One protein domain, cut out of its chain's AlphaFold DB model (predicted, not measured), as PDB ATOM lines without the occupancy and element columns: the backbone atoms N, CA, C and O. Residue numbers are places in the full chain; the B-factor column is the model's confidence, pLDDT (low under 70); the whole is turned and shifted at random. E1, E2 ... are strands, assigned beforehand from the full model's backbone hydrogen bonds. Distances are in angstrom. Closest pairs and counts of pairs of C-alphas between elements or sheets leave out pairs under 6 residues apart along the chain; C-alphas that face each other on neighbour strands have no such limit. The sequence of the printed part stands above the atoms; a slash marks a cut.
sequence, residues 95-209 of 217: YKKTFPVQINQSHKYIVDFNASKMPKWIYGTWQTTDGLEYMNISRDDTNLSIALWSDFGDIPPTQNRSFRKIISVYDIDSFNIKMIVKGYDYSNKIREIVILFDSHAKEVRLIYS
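Overview. This is residues 95 to 209 of the 217 residues of an uncharacterized protein of Akkermansia muciniphila (UniProt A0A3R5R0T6). Two strongly twisted sheets form a sandwich, with the strands of the one crossing those of the other at 56 degrees: E1, E3, E4, E5 and E2 make one layer, E6, E7, E8 and E9 the other. At one side the edge strands E1 and E9 come together, at the other E2 comes near E6, and residues 154 to 159 stick out in a loop. The printed part has 115 residues with nine named strands, E1 to E9 along the chain, and no named helix; both sheets are antiparallel, in the orders E1 - E3 - E4 - E5 - E2 and E6 - E7 - E8 - E9. The class is all strand, though under half of the residues, 57 of 115, are in named strands. The whole is compact, with a radius of gyration of the C-alphas of 13.5 A and spans of 38 by 27 by 26 A.

Arrangement. Start at E1, residues 95 to 97, an edge strand antiparallel to E3, residues 124 to 128; there N 96 and O 127 are 2.8 A apart. E3 forms a hairpin with E4, residues 133 to 139, where N 126 and O 135 are 2.7 A apart. E4 forms a hairpin with E5, residues 143 to 150, where N 136 and O 147 are 2.8 A apart. E2, residues 109 to 112, is the other edge strand, antiparallel to E5, with N 111 and O 144 2.8 A apart. E3, E4 and E5 are a meander, each strand the antiparallel neighbour of the one before; with E2, also antiparallel to E5, they make a Greek key. In the other sheet, E6, residues 165 to 172, E7, residues 176 to 182, E8, residues 190 to 198, and E9, residues 203 to 208, form a second meander of hairpins. Look there for N 180 and O 168 at 2.8 A, N 179 and O 193 at 2.9 A, and N 196 and O 205 at 2.8 A. E6 bends by 59 degrees at residue 168. Between the sheets, the closest C-alphas of E1 and E9 are those of Tyr 95 and Val 204, 5.1 A apart. E4 and E8 are apart.

Along the chain. Find C-alpha 95 at (113.665, 141.698, 75.780), where E1 begins. E4 measures 20.5 A from first to last C-alpha, E5 23.9 A and E7 19.2 A. E8, 25.5 A, begins at C-alpha 190, (133.952, 142.929, 82.478). E9 ends at C-alpha 208, (124.688, 147.637, 80.483).

Size, cuts and confidence. The two C-alphas farthest apart, Lys 117 and Asp 154, are 38.8 A apart. The printed part has no cut. The links E1 to E2, E2 to E3 and E5 to E6 are long. Confidence is under 70 at residues 153 to 161, 183 to 188 and 209; the mean pLDDT of the printed part is 82.4.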
ATOM      1  N   TYR A  95     113.762 143.121  75.997       90.88
ATOM      2  CA  TYR A  95     113.665 141.698  75.780       90.88
ATOM      3  C   TYR A  95     112.200 141.267  75.770       90.88
ATOM      4  O   TYR A  95     111.446 141.482  76.726       90.88
ATOM      5  N   LYS A  96     111.806 140.594  74.692       90.75
ATOM      6  CA  LYS A  96     110.495 139.973  74.525       90.75
ATOM      7  C   LYS A  96     110.602 138.471  74.693       90.75
ATOM      8  O   LYS A  96     111.629 137.860  74.401       90.75
ATOM      9  N   LYS A  97     109.530 137.868  75.193       92.38
ATOM     10  CA  LYS A  97     109.477 136.422  75.378       92.38
ATOM     11  C   LYS A  97     109.480 135.735  74.015       92.38
ATOM     12  O   LYS A  97     108.739 136.144  73.128       92.38
ATOM     13  N   THR A  98     110.299 134.704  73.868       91.31
ATOM     14  CA  THR A  98     110.452 133.959  72.615       91.31
ATOM     15  C   THR A  98     110.298 132.458  72.858       91.31
ATOM     16  O   THR A  98     109.997 132.017  73.975       91.31
ATOM     17  N   PHE A  99     110.458 131.662  71.804       87.38
ATOM     18  CA  PHE A  99     110.349 130.213  71.877       87.38
ATOM     19  C   PHE A  99     111.349 129.627  72.895       87.38
ATOM     20  O   PHE A  99     112.467 130.131  73.048       87.38
ATOM     21  N   PRO A 100     110.968 128.561  73.623       88.00
ATOM     22  CA  PRO A 100     111.875 127.899  74.546       88.00
ATOM     23  C   PRO A 100     113.128 127.413  73.824       88.00
ATOM     24  O   PRO A 100     113.052 126.846  72.735       88.00
ATOM     25  N   VAL A 101     114.276 127.580  74.471       84.94
ATOM     26  CA  VAL A 101     115.535 127.027  73.982       84.94
ATOM     27  C   VAL A 101     116.136 126.154  75.066       84.94
ATOM     28  O   VAL A 101     116.261 126.578  76.215       84.94
ATOM     29  N   GLN A 102     116.515 124.932  74.700       83.25
ATOM     30  CA  GLN A 102     117.304 124.071  75.563       83.25
ATOM     31  C   GLN A 102     118.724 124.628  75.693       83.25
ATOM     32  O   GLN A 102     119.441 124.785  74.708       83.25
ATOM     33  N   ILE A 103     119.113 124.934  76.930       85.69
ATOM     34  CA  ILE A 103     120.444 125.429  77.274       85.69
ATOM     35  C   ILE A 103     121.168 124.339  78.054       85.69
ATOM     36  O   ILE A 103     120.641 123.842  79.055       85.69
ATOM     37  N   ASN A 104     122.373 123.986  77.605       85.81
ATOM     38  CA  ASN A 104     123.233 123.040  78.309       85.81
ATOM     39  C   ASN A 104     123.612 123.594  79.694       85.81
ATOM     40  O   ASN A 104     123.805 124.800  79.857       85.81
ATOM     41  N   GLN A 105     123.720 122.723  80.696       84.88
ATOM     42  CA  GLN A 105     123.996 123.112  82.080       84.88
ATOM     43  C   GLN A 105     125.325 123.868  82.221       84.88
ATOM     44  O   GLN A 105     125.404 124.798  83.017       84.88
ATOM     45  N   SER A 106     126.325 123.550  81.394       86.69
ATOM     46  CA  SER A 106     127.623 124.245  81.350       86.69
ATOM     47  C   SER A 106     127.535 125.739  81.011       86.69
ATOM     48  O   SER A 106     128.470 126.484  81.300       86.69
ATOM     49  N   HIS A 107     126.436 126.186  80.400       87.88
ATOM     50  CA  HIS A 107     126.208 127.585  80.024       87.88
ATOM     51  C   HIS A 107     125.262 128.323  80.977       87.88
ATOM     52  O   HIS A 107     124.968 129.498  80.760       87.88
ATOM     53  N   LYS A 108     124.771 127.649  82.022       90.75
ATOM     54  CA  LYS A 108     123.904 128.245  83.038       90.75
ATOM     55  C   LYS A 108     124.732 128.679  84.236       90.75
ATOM     56  O   LYS A 108     125.546 127.920  84.752       90.75
ATOM     57  N   TYR A 109     124.464 129.882  84.717       93.69
ATOM     58  CA  TYR A 109     124.872 130.315  86.043       93.69
ATOM     59  C   TYR A 109     123.755 129.989  87.030       93.69
ATOM     60  O   TYR A 109     122.620 130.427  86.836       93.69
ATOM     61  N   ILE A 110     124.074 129.208  88.059       93.06
ATOM     62  CA  ILE A 110     123.124 128.768  89.081       93.06
ATOM     63  C   ILE A 110     123.308 129.652  90.309       93.06
ATOM     64  O   ILE A 110     124.416 129.773  90.827       93.06
ATOM     65  N   VAL A 111     122.222 130.271  90.758       90.56
ATOM     66  CA  VAL A 111     122.170 131.044  91.995       90.56
ATOM     67  C   VAL A 111     121.349 130.273  93.016       90.56
ATOM     68  O   VAL A 111     120.184 129.961  92.752       90.56
ATOM     69  N   ASP A 112     121.945 130.029  94.183       87.44
ATOM     70  CA  ASP A 112     121.223 129.558  95.363       87.44
ATOM     71  C   ASP A 112     120.346 130.701  95.889       87.44
ATOM     72  O   ASP A 112     120.786 131.620  96.584       87.44
ATOM     73  N   PHE A 113     119.105 130.711  95.420       82.25
ATOM     74  CA  PHE A 113     118.114 131.726  95.721       82.25
ATOM     75  C   PHE A 113     116.744 131.077  95.651       82.25
ATOM     76  O   PHE A 113     116.404 130.436  94.655       82.25
ATOM     77  N   ASN A 114     115.913 131.327  96.665       79.44
ATOM     78  CA  ASN A 114     114.540 130.842  96.679       79.44
ATOM     79  C   ASN A 114     113.716 131.499  95.557       79.44
ATOM     80  O   ASN A 114     113.046 132.521  95.750       79.44
ATOM     81  N   ALA A 115     113.738 130.869  94.384       75.06
ATOM     82  CA  ALA A 115     113.124 131.360  93.163       75.06
ATOM     83  C   ALA A 115     111.608 131.553  93.311       75.06
ATOM     84  O   ALA A 115     111.029 132.349  92.581       75.06
ATOM     85  N   SER A 116     110.944 130.905  94.277       72.12
ATOM     86  CA  SER A 116     109.508 131.107  94.527       72.12
ATOM     87  C   SER A 116     109.123 132.562  94.840       72.12
ATOM     88  O   SER A 116     107.972 132.933  94.618       72.12
ATOM     89  N   LYS A 117     110.077 133.396  95.280       80.12
ATOM     90  CA  LYS A 117     109.882 134.835  95.529       80.12
ATOM     91  C   LYS A 117     109.832 135.689  94.256       80.12
ATOM     92  O   LYS A 117     109.451 136.854  94.328       80.12
ATOM     93  N   MET A 118     110.212 135.138  93.103       86.25
ATOM     94  CA  MET A 118     110.253 135.882  91.845       86.25
ATOM     95  C   MET A 118     108.899 135.854  91.122       86.25
ATOM     96  O   MET A 118     108.161 134.863  91.206       86.25
ATOM     97  N   PRO A 119     108.568 136.891  90.332       88.50
ATOM     98  CA  PRO A 119     107.357 136.878  89.521       88.50
ATOM     99  C   PRO A 119     107.387 135.737  88.492       88.50
ATOM    100  O   PRO A 119     108.275 135.673  87.650       88.50
ATOM    101  N   LYS A 120     106.375 134.857  88.487       90.81
ATOM    102  CA  LYS A 120     106.333 133.670  87.599       90.81
ATOM    103  C   LYS A 120     106.497 133.984  86.107       90.81
ATOM    104  O   LYS A 120     106.909 133.124  85.334       90.81
ATOM    105  N   TRP A 121     106.139 135.194  85.687       92.12
ATOM    106  CA  TRP A 121     106.184 135.588  84.285       92.12
ATOM    107  C   TRP A 121     107.613 135.770  83.757       92.12
ATOM    108  O   TRP A 121     107.785 135.658  82.542       92.12
ATOM    109  N   ILE A 122     108.619 135.967  84.626       92.75
ATOM    110  CA  ILE A 122     110.015 136.181  84.207       92.75
ATOM    111  C   ILE A 122     110.672 134.911  83.654       92.75
ATOM    112  O   ILE A 122     111.677 134.997  82.957       92.75
ATOM    113  N   TYR A 123     110.133 133.725  83.954       93.31
ATOM    114  CA  TYR A 123     110.758 132.473  83.533       93.31
ATOM    115  C   TYR A 123     110.514 132.182  82.059       93.31
ATOM    116  O   TYR A 123     109.379 132.274  81.584       93.31
ATOM    117  N   GLY A 124     111.558 131.773  81.352       94.06
ATOM    118  CA  GLY A 124     111.527 131.421  79.941       94.06
ATOM    119  C   GLY A 124     112.740 131.953  79.193       94.06
ATOM    120  O   GLY A 124     113.700 132.447  79.791       94.06
ATOM    121  N   THR A 125     112.674 131.836  77.871       94.56
ATOM    122  CA  THR A 125     113.644 132.452  76.972       94.56
ATOM    123  C   THR A 125     113.129 133.804  76.507       94.56
ATOM    124  O   THR A 125     111.952 133.979  76.186       94.56
ATOM    125  N   TRP A 126     114.046 134.750  76.473       95.19
ATOM    126  CA  TRP A 126     113.850 136.134  76.125       95.19
ATOM    127  C   TRP A 126     114.830 136.511  75.024       95.19
ATOM    128  O   TRP A 126     115.937 135.976  74.987       95.19
ATOM    129  N   GLN A 127     114.426 137.429  74.158       92.19
ATOM    130  CA  GLN A 127     115.194 137.872  73.004       92.19
ATOM    131  C   GLN A 127     115.034 139.379  72.822       92.19
ATOM    132  O   GLN A 127     113.936 139.904  73.032       92.19
ATOM    133  N   THR A 128     116.098 140.073  72.437       88.44
ATOM    134  CA  THR A 128     116.032 141.489  72.070       88.44
ATOM    135  C   THR A 128     115.140 141.721  70.859       88.44
ATOM    136  O   THR A 128     114.865 140.823  70.065       88.44
ATOM    137  N   THR A 129     114.658 142.953  70.711       83.00
ATOM    138  CA  THR A 129     113.741 143.305  69.615       83.00
ATOM    139  C   THR A 129     114.395 143.192  68.230       83.00
ATOM    140  O   THR A 129     113.694 142.909  67.262       83.00
ATOM    141  N   ASP A 130     115.716 143.359  68.135       82.50
ATOM    142  CA  ASP A 130     116.504 143.143  66.909       82.50
ATOM    143  C   ASP A 130     116.829 141.663  66.631       82.50
ATOM    144  O   ASP A 130     117.299 141.316  65.553       82.50
ATOM    145  N   GLY A 131     116.549 140.784  67.594       83.69
ATOM    146  CA  GLY A 131     116.728 139.350  67.482       83.69
ATOM    147  C   GLY A 131     118.135 138.818  67.761       83.69
ATOM    148  O   GLY A 131     118.317 137.604  67.659       83.69
ATOM    149  N   LEU A 132     119.094 139.674  68.126       84.38
ATOM    150  CA  LEU A 132     120.516 139.316  68.220       84.38
ATOM    151  C   LEU A 132     120.936 138.764  69.583       84.38
ATOM    152  O   LEU A 132     121.825 137.921  69.664       84.38
ATOM    153  N   GLU A 133     120.316 139.223  70.664       88.06
ATOM    154  CA  GLU A 133     120.698 138.863  72.025       88.06
ATOM    155  C   GLU A 133     119.578 138.102  72.715       88.06
ATOM    156  O   GLU A 133     118.389 138.387  72.562       88.06
ATOM    157  N   TYR A 134     119.971 137.124  73.515       91.44
ATOM    158  CA  TYR A 134     119.061 136.221  74.179       91.44
ATOM    159  C   TYR A 134     119.441 136.016  75.631       91.44
ATOM    160  O   TYR A 134     120.603 136.053  76.043       91.44
ATOM    161  N   MET A 135     118.413 135.711  76.405       94.06
ATOM    162  CA  MET A 135     118.523 135.408  77.810       94.06
ATOM    163  C   MET A 135     117.576 134.274  78.166       94.06
ATOM    164  O   MET A 135     116.423 134.251  77.746       94.06
ATOM    165  N   ASN A 136     118.028 133.350  78.997       94.94
ATOM    166  CA  ASN A 136     117.159 132.379  79.638       94.94
ATOM    167  C   ASN A 136     117.164 132.627  81.142       94.94
ATOM    168  O   ASN A 136     118.230 132.679  81.750       94.94
ATOM    169  N   ILE A 137     115.971 132.750  81.723       94.75
ATOM    170  CA  ILE A 137     115.768 132.715  83.169       94.75
ATOM    171  C   ILE A 137     114.929 131.475  83.450       94.75
ATOM    172  O   ILE A 137     113.776 131.379  83.034       94.75
ATOM    173  N   SER A 138     115.504 130.510  84.144       92.75
ATOM    174  CA  SER A 138     114.821 129.285  84.553       92.75
ATOM    175  C   SER A 138     114.960 129.086  86.053       92.75
ATOM    176  O   SER A 138     115.744 129.758  86.719       92.75
ATOM    177  N   ARG A 139     114.146 128.195  86.604       90.81
ATOM    178  CA  ARG A 139     114.230 127.798  88.004       90.81
ATOM    179  C   ARG A 139     114.055 126.298  88.129       90.81
ATOM    180  O   ARG A 139     113.362 125.699  87.304       90.81
ATOM    181  N   ASP A 140     114.630 125.752  89.180       84.31
ATOM    182  CA  ASP A 140     114.197 124.490  89.768       84.31
ATOM    183  C   ASP A 140     113.598 124.776  91.161       84.31
ATOM    184  O   ASP A 140     113.220 125.918  91.457       84.31
ATOM    185  N   ASP A 141     113.427 123.742  91.983       72.50
ATOM    186  CA  ASP A 141     112.808 123.870  93.306       72.50
ATOM    187  C   ASP A 141     113.667 124.665  94.302       72.50
ATOM    188  O   ASP A 141     113.139 125.182  95.288       72.50
ATOM    189  N   THR A 142     114.973 124.792  94.051       79.88
ATOM    190  CA  THR A 142     115.935 125.371  94.999       79.88
ATOM    191  C   THR A 142     116.700 126.566  94.440       79.88
ATOM    192  O   THR A 142     117.068 127.454  95.203       79.88
ATOM    193  N   ASN A 143     116.880 126.646  93.125       88.12
ATOM    194  CA  ASN A 143     117.787 127.578  92.477       88.12
ATOM    195  C   ASN A 143     117.132 128.384  91.355       88.12
ATOM    196  O   ASN A 143     116.189 127.964  90.672       88.12
ATOM    197  N   LEU A 144     117.738 129.540  91.093       92.06
ATOM    198  CA  LEU A 144     117.548 130.313  89.874       92.06
ATOM    199  C   LEU A 144     118.693 130.006  88.902       92.06
ATOM    200  O   LEU A 144     119.858 130.008  89.285       92.06
ATOM    201  N   SER A 145     118.382 129.778  87.631       93.69
ATOM    202  CA  SER A 145     119.363 129.571  86.565       93.69
ATOM    203  C   SER A 145     119.272 130.682  85.526       93.69
ATOM    204  O   SER A 145     118.180 130.998  85.048       93.69
ATOM    205  N   ILE A 146     120.417 131.244  85.142       95.19
ATOM    206  CA  ILE A 146     120.504 132.337  84.168       95.19
ATOM    207  C   ILE A 146     121.514 131.981  83.076       95.19
ATOM    208  O   ILE A 146     122.610 131.511  83.371       95.19
ATOM    209  N   ALA A 147     121.165 132.231  81.818       93.25
ATOM    210  CA  ALA A 147     122.092 132.162  80.690       93.25
ATOM    211  C   ALA A 147     121.888 133.362  79.760       93.25
ATOM    212  O   ALA A 147     120.758 133.809  79.579       93.25
ATOM    213  N   LEU A 148     122.971 133.857  79.160       91.81
ATOM    214  CA  LEU A 148     122.982 134.976  78.214       91.81
ATOM    215  C   LEU A 148     123.799 134.578  76.988       91.81
ATOM    216  O   LEU A 148     124.896 134.043  77.158       91.81
ATOM    217  N   TRP A 149     123.304 134.832  75.781       89.12
ATOM    218  CA  TRP A 149     124.050 134.569  74.549       89.12
ATOM    219  C   TRP A 149     123.609 135.465  73.403       89.12
ATOM    220  O   TRP A 149     122.467 135.912  73.368       89.12
ATOM    221  N   SER A 150     124.501 135.639  72.438       85.62
ATOM    222  CA  SER A 150     124.192 136.276  71.159       85.62
ATOM    223  C   SER A 150     124.019 135.216  70.066       85.62
ATOM    224  O   SER A 150     124.678 134.167  70.101       85.62
ATOM    225  N   ASP A 151     123.134 135.482  69.108       79.75
ATOM    226  CA  ASP A 151     122.954 134.703  67.882       79.75
ATOM    227  C   ASP A 151     123.190 135.616  66.676       79.75
ATOM    228  O   ASP A 151     122.442 136.564  66.443       79.75
ATOM    229  N   PHE A 152     124.259 135.342  65.931       70.88
ATOM    230  CA  PHE A 152     124.680 136.158  64.794       70.88
ATOM    231  C   PHE A 152     124.323 135.530  63.440       70.88
ATOM    232  O   PHE A 152     124.822 135.991  62.421       70.88
ATOM    233  N   GLY A 153     123.486 134.483  63.396       57.12
ATOM    234  CA  GLY A 153     122.936 133.919  62.151       57.12
ATOM    235  C   GLY A 153     123.920 133.155  61.246       57.12
ATOM    236  O   GLY A 153     123.495 132.247  60.536       57.12
ATOM    237  N   ASP A 154     125.220 133.443  61.318       54.09
ATOM    238  CA  ASP A 154     126.257 132.851  60.456       54.09
ATOM    239  C   ASP A 154     126.963 131.626  61.073       54.09
ATOM    240  O   ASP A 154     127.848 131.028  60.457       54.09
ATOM    241  N   ILE A 155     126.594 131.228  62.297       51.69
ATOM    242  CA  ILE A 155     127.239 130.126  63.024       51.69
ATOM    243  C   ILE A 155     126.264 128.944  63.136       51.69
ATOM    244  O   ILE A 155     125.161 129.115  63.657       51.69
ATOM    245  N   PRO A 156     126.647 127.724  62.705       44.91
ATOM    246  CA  PRO A 156     125.792 126.550  62.815       44.91
ATOM    247  C   PRO A 156     125.265 126.329  64.251       44.91
ATOM    248  O   PRO A 156     126.044 126.435  65.208       44.91
ATOM    249  N   PRO A 157     123.983 125.933  64.423       47.44
ATOM    250  CA  PRO A 157     123.292 125.837  65.721       47.44
ATOM    251  C   PRO A 157     123.943 124.917  66.761       47.44
ATOM    252  O   PRO A 157     123.564 124.931  67.931       47.44
ATOM    253  N   THR A 158     124.884 124.078  66.334       46.84
ATOM    254  CA  THR A 158     125.457 122.985  67.115       46.84
ATOM    255  C   THR A 158     126.817 123.301  67.728       46.84
ATOM    256  O   THR A 158     127.297 122.467  68.493       46.84
ATOM    257  N   GLN A 159     127.439 124.461  67.449       49.62
ATOM    258  CA  GLN A 159     128.793 124.718  67.965       49.62
ATOM    259  C   GLN A 159     129.093 126.042  68.654       49.62
ATOM    260  O   GLN A 159     129.942 125.983  69.528       49.62
ATOM    261  N   ASN A 160     128.465 127.190  68.397       51.56
ATOM    262  CA  ASN A 160     128.833 128.400  69.157       51.56
ATOM    263  C   ASN A 160     127.721 129.450  69.141       51.56
ATOM    264  O   ASN A 160     127.780 130.428  68.406       51.56
ATOM    265  N   ARG A 161     126.724 129.293  70.016       64.75
ATOM    266  CA  ARG A 161     126.061 130.488  70.555       64.75
ATOM    267  C   ARG A 161     127.101 131.229  71.383       64.75
ATOM    268  O   ARG A 161     127.784 130.596  72.192       64.75
ATOM    269  N   SER A 162     127.222 132.538  71.199       80.38
ATOM    270  CA  SER A 162     128.191 133.372  71.917       80.38
ATOM    271  C   SER A 162     127.749 133.581  73.366       80.38
ATOM    272  O   SER A 162     127.328 134.669  73.758       80.38
ATOM    273  N   PHE A 163     127.781 132.512  74.166       85.25
ATOM    274  CA  PHE A 163     127.391 132.550  75.569       85.25
ATOM    275  C   PHE A 163     128.317 133.480  76.351       85.25
ATOM    276  O   PHE A 163     129.544 133.363  76.307       85.25
ATOM    277  N   ARG A 164     127.718 134.390  77.114       86.88
ATOM    278  CA  ARG A 164     128.440 135.292  78.009       86.88
ATOM    279  C   ARG A 164     128.728 134.567  79.317       86.88
ATOM    280  O   ARG A 164     127.850 133.920  79.889       86.88
ATOM    281  N   LYS A 165     129.950 134.705  79.833       88.69
ATOM    282  CA  LYS A 165     130.303 134.132  81.136       88.69
ATOM    283  C   LYS A 165     129.797 135.053  82.243       88.69
ATOM    284  O   LYS A 165     130.333 136.144  82.428       88.69
ATOM    285  N   ILE A 166     128.805 134.603  83.005       91.62
ATOM    286  CA  ILE A 166     128.382 135.273  84.240       91.62
ATOM    287  C   ILE A 166     129.425 134.957  85.320       91.62
ATOM    288  O   ILE A 166     129.757 133.794  85.553       91.62
ATOM    289  N   ILE A 167     130.005 135.996  85.919       91.25
ATOM    290  CA  ILE A 167     131.026 135.885  86.969       91.25
ATOM    291  C   ILE A 167     130.342 135.785  88.331       91.25
ATOM    292  O   ILE A 167     130.647 134.889  89.116       91.25
ATOM    293  N   SER A 168     129.415 136.701  88.595       91.75
ATOM    294  CA  SER A 168     128.668 136.751  89.846       91.75
ATOM    295  C   SER A 168     127.288 137.349  89.634       91.75
ATOM    296  O   SER A 168     127.109 138.248  88.814       91.75
ATOM    297  N   VAL A 169     126.322 136.869  90.410       93.00
ATOM    298  CA  VAL A 169     125.038 137.535  90.623       93.00
ATOM    299  C   VAL A 169     125.040 137.994  92.072       93.00
ATOM    300  O   VAL A 169     125.187 137.165  92.966       93.00
ATOM    301  N   TYR A 170     124.976 139.303  92.298       89.75
ATOM    302  CA  TYR A 170     125.230 139.885  93.621       89.75
ATOM    303  C   TYR A 170     124.012 140.605  94.215       89.75
ATOM    304  O   TYR A 170     124.030 140.947  95.393       89.75
ATOM    305  N   ASP A 171     122.963 140.831  93.422       87.50
ATOM    306  CA  ASP A 171     121.700 141.414  93.879       87.50
ATOM    307  C   ASP A 171     120.538 140.764  93.123       87.50
ATOM    308  O   ASP A 171     120.585 140.640  91.895       87.50
ATOM    309  N   ILE A 172     119.522 140.310  93.855       89.62
ATOM    310  CA  ILE A 172     118.314 139.671  93.317       89.62
ATOM    311  C   ILE A 172     117.131 140.067  94.189       89.62
ATOM    312  O   ILE A 172     117.101 139.771  95.387       89.62
ATOM    313  N   ASP A 173     116.109 140.638  93.564       84.94
ATOM    314  CA  ASP A 173     114.812 140.873  94.183       84.94
ATOM    315  C   ASP A 173     113.664 140.706  93.169       84.94
ATOM    316  O   ASP A 173     113.848 140.283  92.027       84.94
ATOM    317  N   SER A 174     112.437 141.023  93.589       81.75
ATOM    318  CA  SER A 174     111.240 140.914  92.745       81.75
ATOM    319  C   SER A 174     111.183 141.910  91.579       81.75
ATOM    320  O   SER A 174     110.261 141.831  90.767       81.75
ATOM    321  N   PHE A 175     112.119 142.854  91.502       81.44
ATOM    322  CA  PHE A 175     112.179 143.929  90.513       81.44
ATOM    323  C   PHE A 175     113.400 143.824  89.600       81.44
ATOM    324  O   PHE A 175     113.353 144.340  88.482       81.44
ATOM    325  N   ASN A 176     114.492 143.208  90.056       87.19
ATOM    326  CA  ASN A 176     115.740 143.183  89.311       87.19
ATOM    327  C   ASN A 176     116.684 142.032  89.684       87.19
ATOM    328  O   ASN A 176     116.579 141.414  90.741       87.19
ATOM    329  N   ILE A 177     117.638 141.787  88.788       91.25
ATOM    330  CA  ILE A 177     118.832 140.978  89.018       91.25
ATOM    331  C   ILE A 177     120.039 141.801  88.571       91.25
ATOM    332  O   ILE A 177     120.085 142.246  87.420       91.25
ATOM    333  N   LYS A 178     121.045 141.950  89.434       90.31
ATOM    334  CA  LYS A 178     122.334 142.554  89.077       90.31
ATOM    335  C   LYS A 178     123.432 141.519  89.057       90.31
ATOM    336  O   LYS A 178     123.565 140.690  89.961       90.31
ATOM    337  N   MET A 179     124.241 141.591  88.014       92.81
ATOM    338  CA  MET A 179     125.288 140.617  87.780       92.81
ATOM    339  C   MET A 179     126.495 141.228  87.099       92.81
ATOM    340  O   MET A 179     126.393 142.186  86.338       92.81
ATOM    341  N   ILE A 180     127.642 140.614  87.341       90.69
ATOM    342  CA  ILE A 180     128.874 140.888  86.622       90.69
ATOM    343  C   ILE A 180     129.037 139.818  85.552       90.69
ATOM    344  O   ILE A 180     129.017 138.620  85.843       90.69
ATOM    345  N   VAL A 181     129.232 140.248  84.311       88.88
ATOM    346  CA  VAL A 181     129.469 139.362  83.175       88.88
ATOM    347  C   VAL A 181     130.780 139.697  82.489       88.88
ATOM    348  O   VAL A 181     131.233 140.843  82.464       88.88
ATOM    349  N   LYS A 182     131.370 138.682  81.873       84.69
ATOM    350  CA  LYS A 182     132.464 138.827  80.926       84.69
ATOM    351  C   LYS A 182     131.906 138.648  79.517       84.69
ATOM    352  O   LYS A 182     131.286 137.622  79.226       84.69
ATOM    353  N   GLY A 183     132.086 139.673  78.681       67.44
ATOM    354  CA  GLY A 183     131.645 139.651  77.285       67.44
ATOM    355  C   GLY A 183     132.358 138.580  76.454       67.44
ATOM    356  O   GLY A 183     133.430 138.109  76.835       67.44
ATOM    357  N   TYR A 184     131.744 138.216  75.326       58.03
ATOM    358  CA  TYR A 184     132.308 137.289  74.340       58.03
ATOM    359  C   TYR A 184     133.333 137.972  73.411       58.03
ATOM    360  O   TYR A 184     134.295 137.337  72.989       58.03
ATOM    361  N   ASP A 185     133.167 139.271  73.137       50.75
ATOM    362  CA  ASP A 185     134.002 140.002  72.176       50.75
ATOM    363  C   ASP A 185     135.474 140.129  72.592       50.75
ATOM    364  O   ASP A 185     135.805 140.199  73.780       50.75
ATOM    365  N   TYR A 186     136.337 140.315  71.582       40.59
ATOM    366  CA  TYR A 186     137.790 140.557  71.638       40.59
ATOM    367  C   TYR A 186     138.274 141.513  72.745       40.59
ATOM    368  O   TYR A 186     139.437 141.474  73.140       40.59
ATOM    369  N   SER A 187     137.395 142.368  73.269       51.03
ATOM    370  CA  SER A 187     137.713 143.295  74.354       51.03
ATOM    371  C   SER A 187     137.802 142.652  75.748       51.03
ATOM    372  O   SER A 187     138.322 143.301  76.653       51.03
ATOM    373  N   ASN A 188     137.307 141.417  75.958       62.53
ATOM    374  CA  ASN A 188     137.300 140.716  77.257       62.53
ATOM    375  C   ASN A 188     136.728 141.552  78.428       62.53
ATOM    376  O   ASN A 188     136.994 141.263  79.599       62.53
ATOM    377  N   LYS A 189     135.959 142.606  78.124       75.00
ATOM    378  CA  LYS A 189     135.532 143.596  79.112       75.00
ATOM    379  C   LYS A 189     134.574 142.962  80.109       75.00
ATOM    380  O   LYS A 189     133.584 142.327  79.735       75.00
ATOM    381  N   ILE A 190     134.872 143.189  81.382       83.19
ATOM    382  CA  ILE A 190     133.952 142.929  82.478       83.19
ATOM    383  C   ILE A 190     132.942 144.074  82.495       83.19
ATOM    384  O   ILE A 190     133.308 145.251  82.439       83.19
ATOM    385  N   ARG A 191     131.662 143.722  82.517       82.75
ATOM    386  CA  ARG A 191     130.563 144.680  82.590       82.75
ATOM    387  C   ARG A 191     129.585 144.232  83.650       82.75
ATOM    388  O   ARG A 191     129.372 143.038  83.845       82.75
ATOM    389  N   GLU A 192     128.974 145.201  84.299       86.00
ATOM    390  CA  GLU A 192     127.784 144.939  85.083       86.00
ATOM    391  C   GLU A 192     126.563 145.009  84.167       86.00
ATOM    392  O   GLU A 192     126.439 145.888  83.310       86.00
ATOM    393  N   ILE A 193     125.681 144.036  84.347       88.31
ATOM    394  CA  ILE A 193     124.371 143.972  83.727       88.31
ATOM    395  C   ILE A 193     123.330 144.067  84.828       88.31
ATOM    396  O   ILE A 193     123.411 143.374  85.844       88.31
ATOM    397  N   VAL A 194     122.315 144.884  84.574       88.00
ATOM    398  CA  VAL A 194     121.111 144.946  85.392       88.00
ATOM    399  C   VAL A 194     119.941 144.461  84.546       88.00
ATOM    400  O   VAL A 194     119.545 145.124  83.587       88.00
ATOM    401  N   ILE A 195     119.396 143.300  84.902       90.06
ATOM    402  CA  ILE A 195     118.130 142.794  84.372       90.06
ATOM    403  C   ILE A 195     117.019 143.371  85.233       90.06
ATOM    404  O   ILE A 195     117.050 143.251  86.454       90.06
ATOM    405  N   LEU A 196     116.022 143.974  84.610       86.56
ATOM    406  CA  LEU A 196     114.920 144.625  85.296       86.56
ATOM    407  C   LEU A 196     113.586 144.067  84.823       86.56
ATOM    408  O   LEU A 196     113.389 143.786  83.640       86.56
ATOM    409  N   PHE A 197     112.655 143.947  85.763       86.81
ATOM    410  CA  PHE A 197     111.346 143.354  85.545       86.81
ATOM    411  C   PHE A 197     110.273 144.435  85.458       86.81
ATOM    412  O   PHE A 197     109.826 144.984  86.468       86.81
ATOM    413  N   ASP A 198     109.815 144.718  84.238       80.88
ATOM    414  CA  ASP A 198     108.655 145.574  84.015       80.88
ATOM    415  C   ASP A 198     107.380 144.754  84.240       80.88
ATOM    416  O   ASP A 198     106.829 144.136  83.330       80.88
ATOM    417  N   SER A 199     106.913 144.722  85.489       78.69
ATOM    418  CA  SER A 199     105.716 143.958  85.867       78.69
ATOM    419  C   SER A 199     104.432 144.468  85.209       78.69
ATOM    420  O   SER A 199     103.462 143.713  85.129       78.69
ATOM    421  N   HIS A 200     104.406 145.718  84.736       76.50
ATOM    422  CA  HIS A 200     103.239 146.286  84.069       76.50
ATOM    423  C   HIS A 200     103.135 145.778  82.628       76.50
ATOM    424  O   HIS A 200     102.084 145.279  82.227       76.50
ATOM    425  N   ALA A 201     104.235 145.845  81.876       77.81
ATOM    426  CA  ALA A 201     104.287 145.360  80.497       77.81
ATOM    427  C   ALA A 201     104.533 143.841  80.388       77.81
ATOM    428  O   ALA A 201     104.308 143.261  79.329       77.81
ATOM    429  N   LYS A 202     104.967 143.191  81.480       83.12
ATOM    430  CA  LYS A 202     105.509 141.818  81.496       83.12
ATOM    431  C   LYS A 202     106.685 141.650  80.529       83.12
ATOM    432  O   LYS A 202     106.820 140.624  79.862       83.12
ATOM    433  N   GLU A 203     107.532 142.670  80.478       85.38
ATOM    434  CA  GLU A 203     108.741 142.730  79.657       85.38
ATOM    435  C   GLU A 203     109.979 142.670  80.551       85.38
ATOM    436  O   GLU A 203     109.959 143.110  81.706       85.38
ATOM    437  N   VAL A 204     111.073 142.143  80.006       89.25
ATOM    438  CA  VAL A 204     112.376 142.237  80.660       89.25
ATOM    439  C   VAL A 204     113.188 143.320  79.969       89.25
ATOM    440  O   VAL A 204     113.172 143.441  78.747       89.25
ATOM    441  N   ARG A 205     113.890 144.126  80.758       86.94
ATOM    442  CA  ARG A 205     114.786 145.166  80.257       86.94
ATOM    443  C   ARG A 205     116.190 144.884  80.743       86.94
ATOM    444  O   ARG A 205     116.366 144.445  81.880       86.94
ATOM    445  N   LEU A 206     117.175 145.139  79.901       86.00
ATOM    446  CA  LEU A 206     118.571 144.908  80.228       86.00
ATOM    447  C   LEU A 206     119.349 146.210  80.081       86.00
ATOM    448  O   LEU A 206     119.273 146.877  79.055       86.00
ATOM    449  N   ILE A 207     120.082 146.576  81.129       83.50
ATOM    450  CA  ILE A 207     120.962 147.741  81.134       83.50
ATOM    451  C   ILE A 207     122.396 147.254  81.239       83.50
ATOM    452  O   ILE A 207     122.736 146.499  82.155       83.50
ATOM    453  N   TYR A 208     123.245 147.739  80.339       76.00
ATOM    454  CA  TYR A 208     124.688 147.637  80.483       76.00
ATOM    455  C   TYR A 208     125.187 148.841  81.272       76.00
ATOM    456  O   TYR A 208     125.075 149.976  80.809       76.00
ATOM    457  N   SER A 209     125.759 148.615  82.453       66.38
ATOM    458  CA  SER A 209     126.456 149.702  83.132       66.38
ATOM    459  C   SER A 209     127.727 150.066  82.351       66.38
ATOM    460  O   SER A 209     128.292 149.245  81.609       66.38
TER     461      SER A 209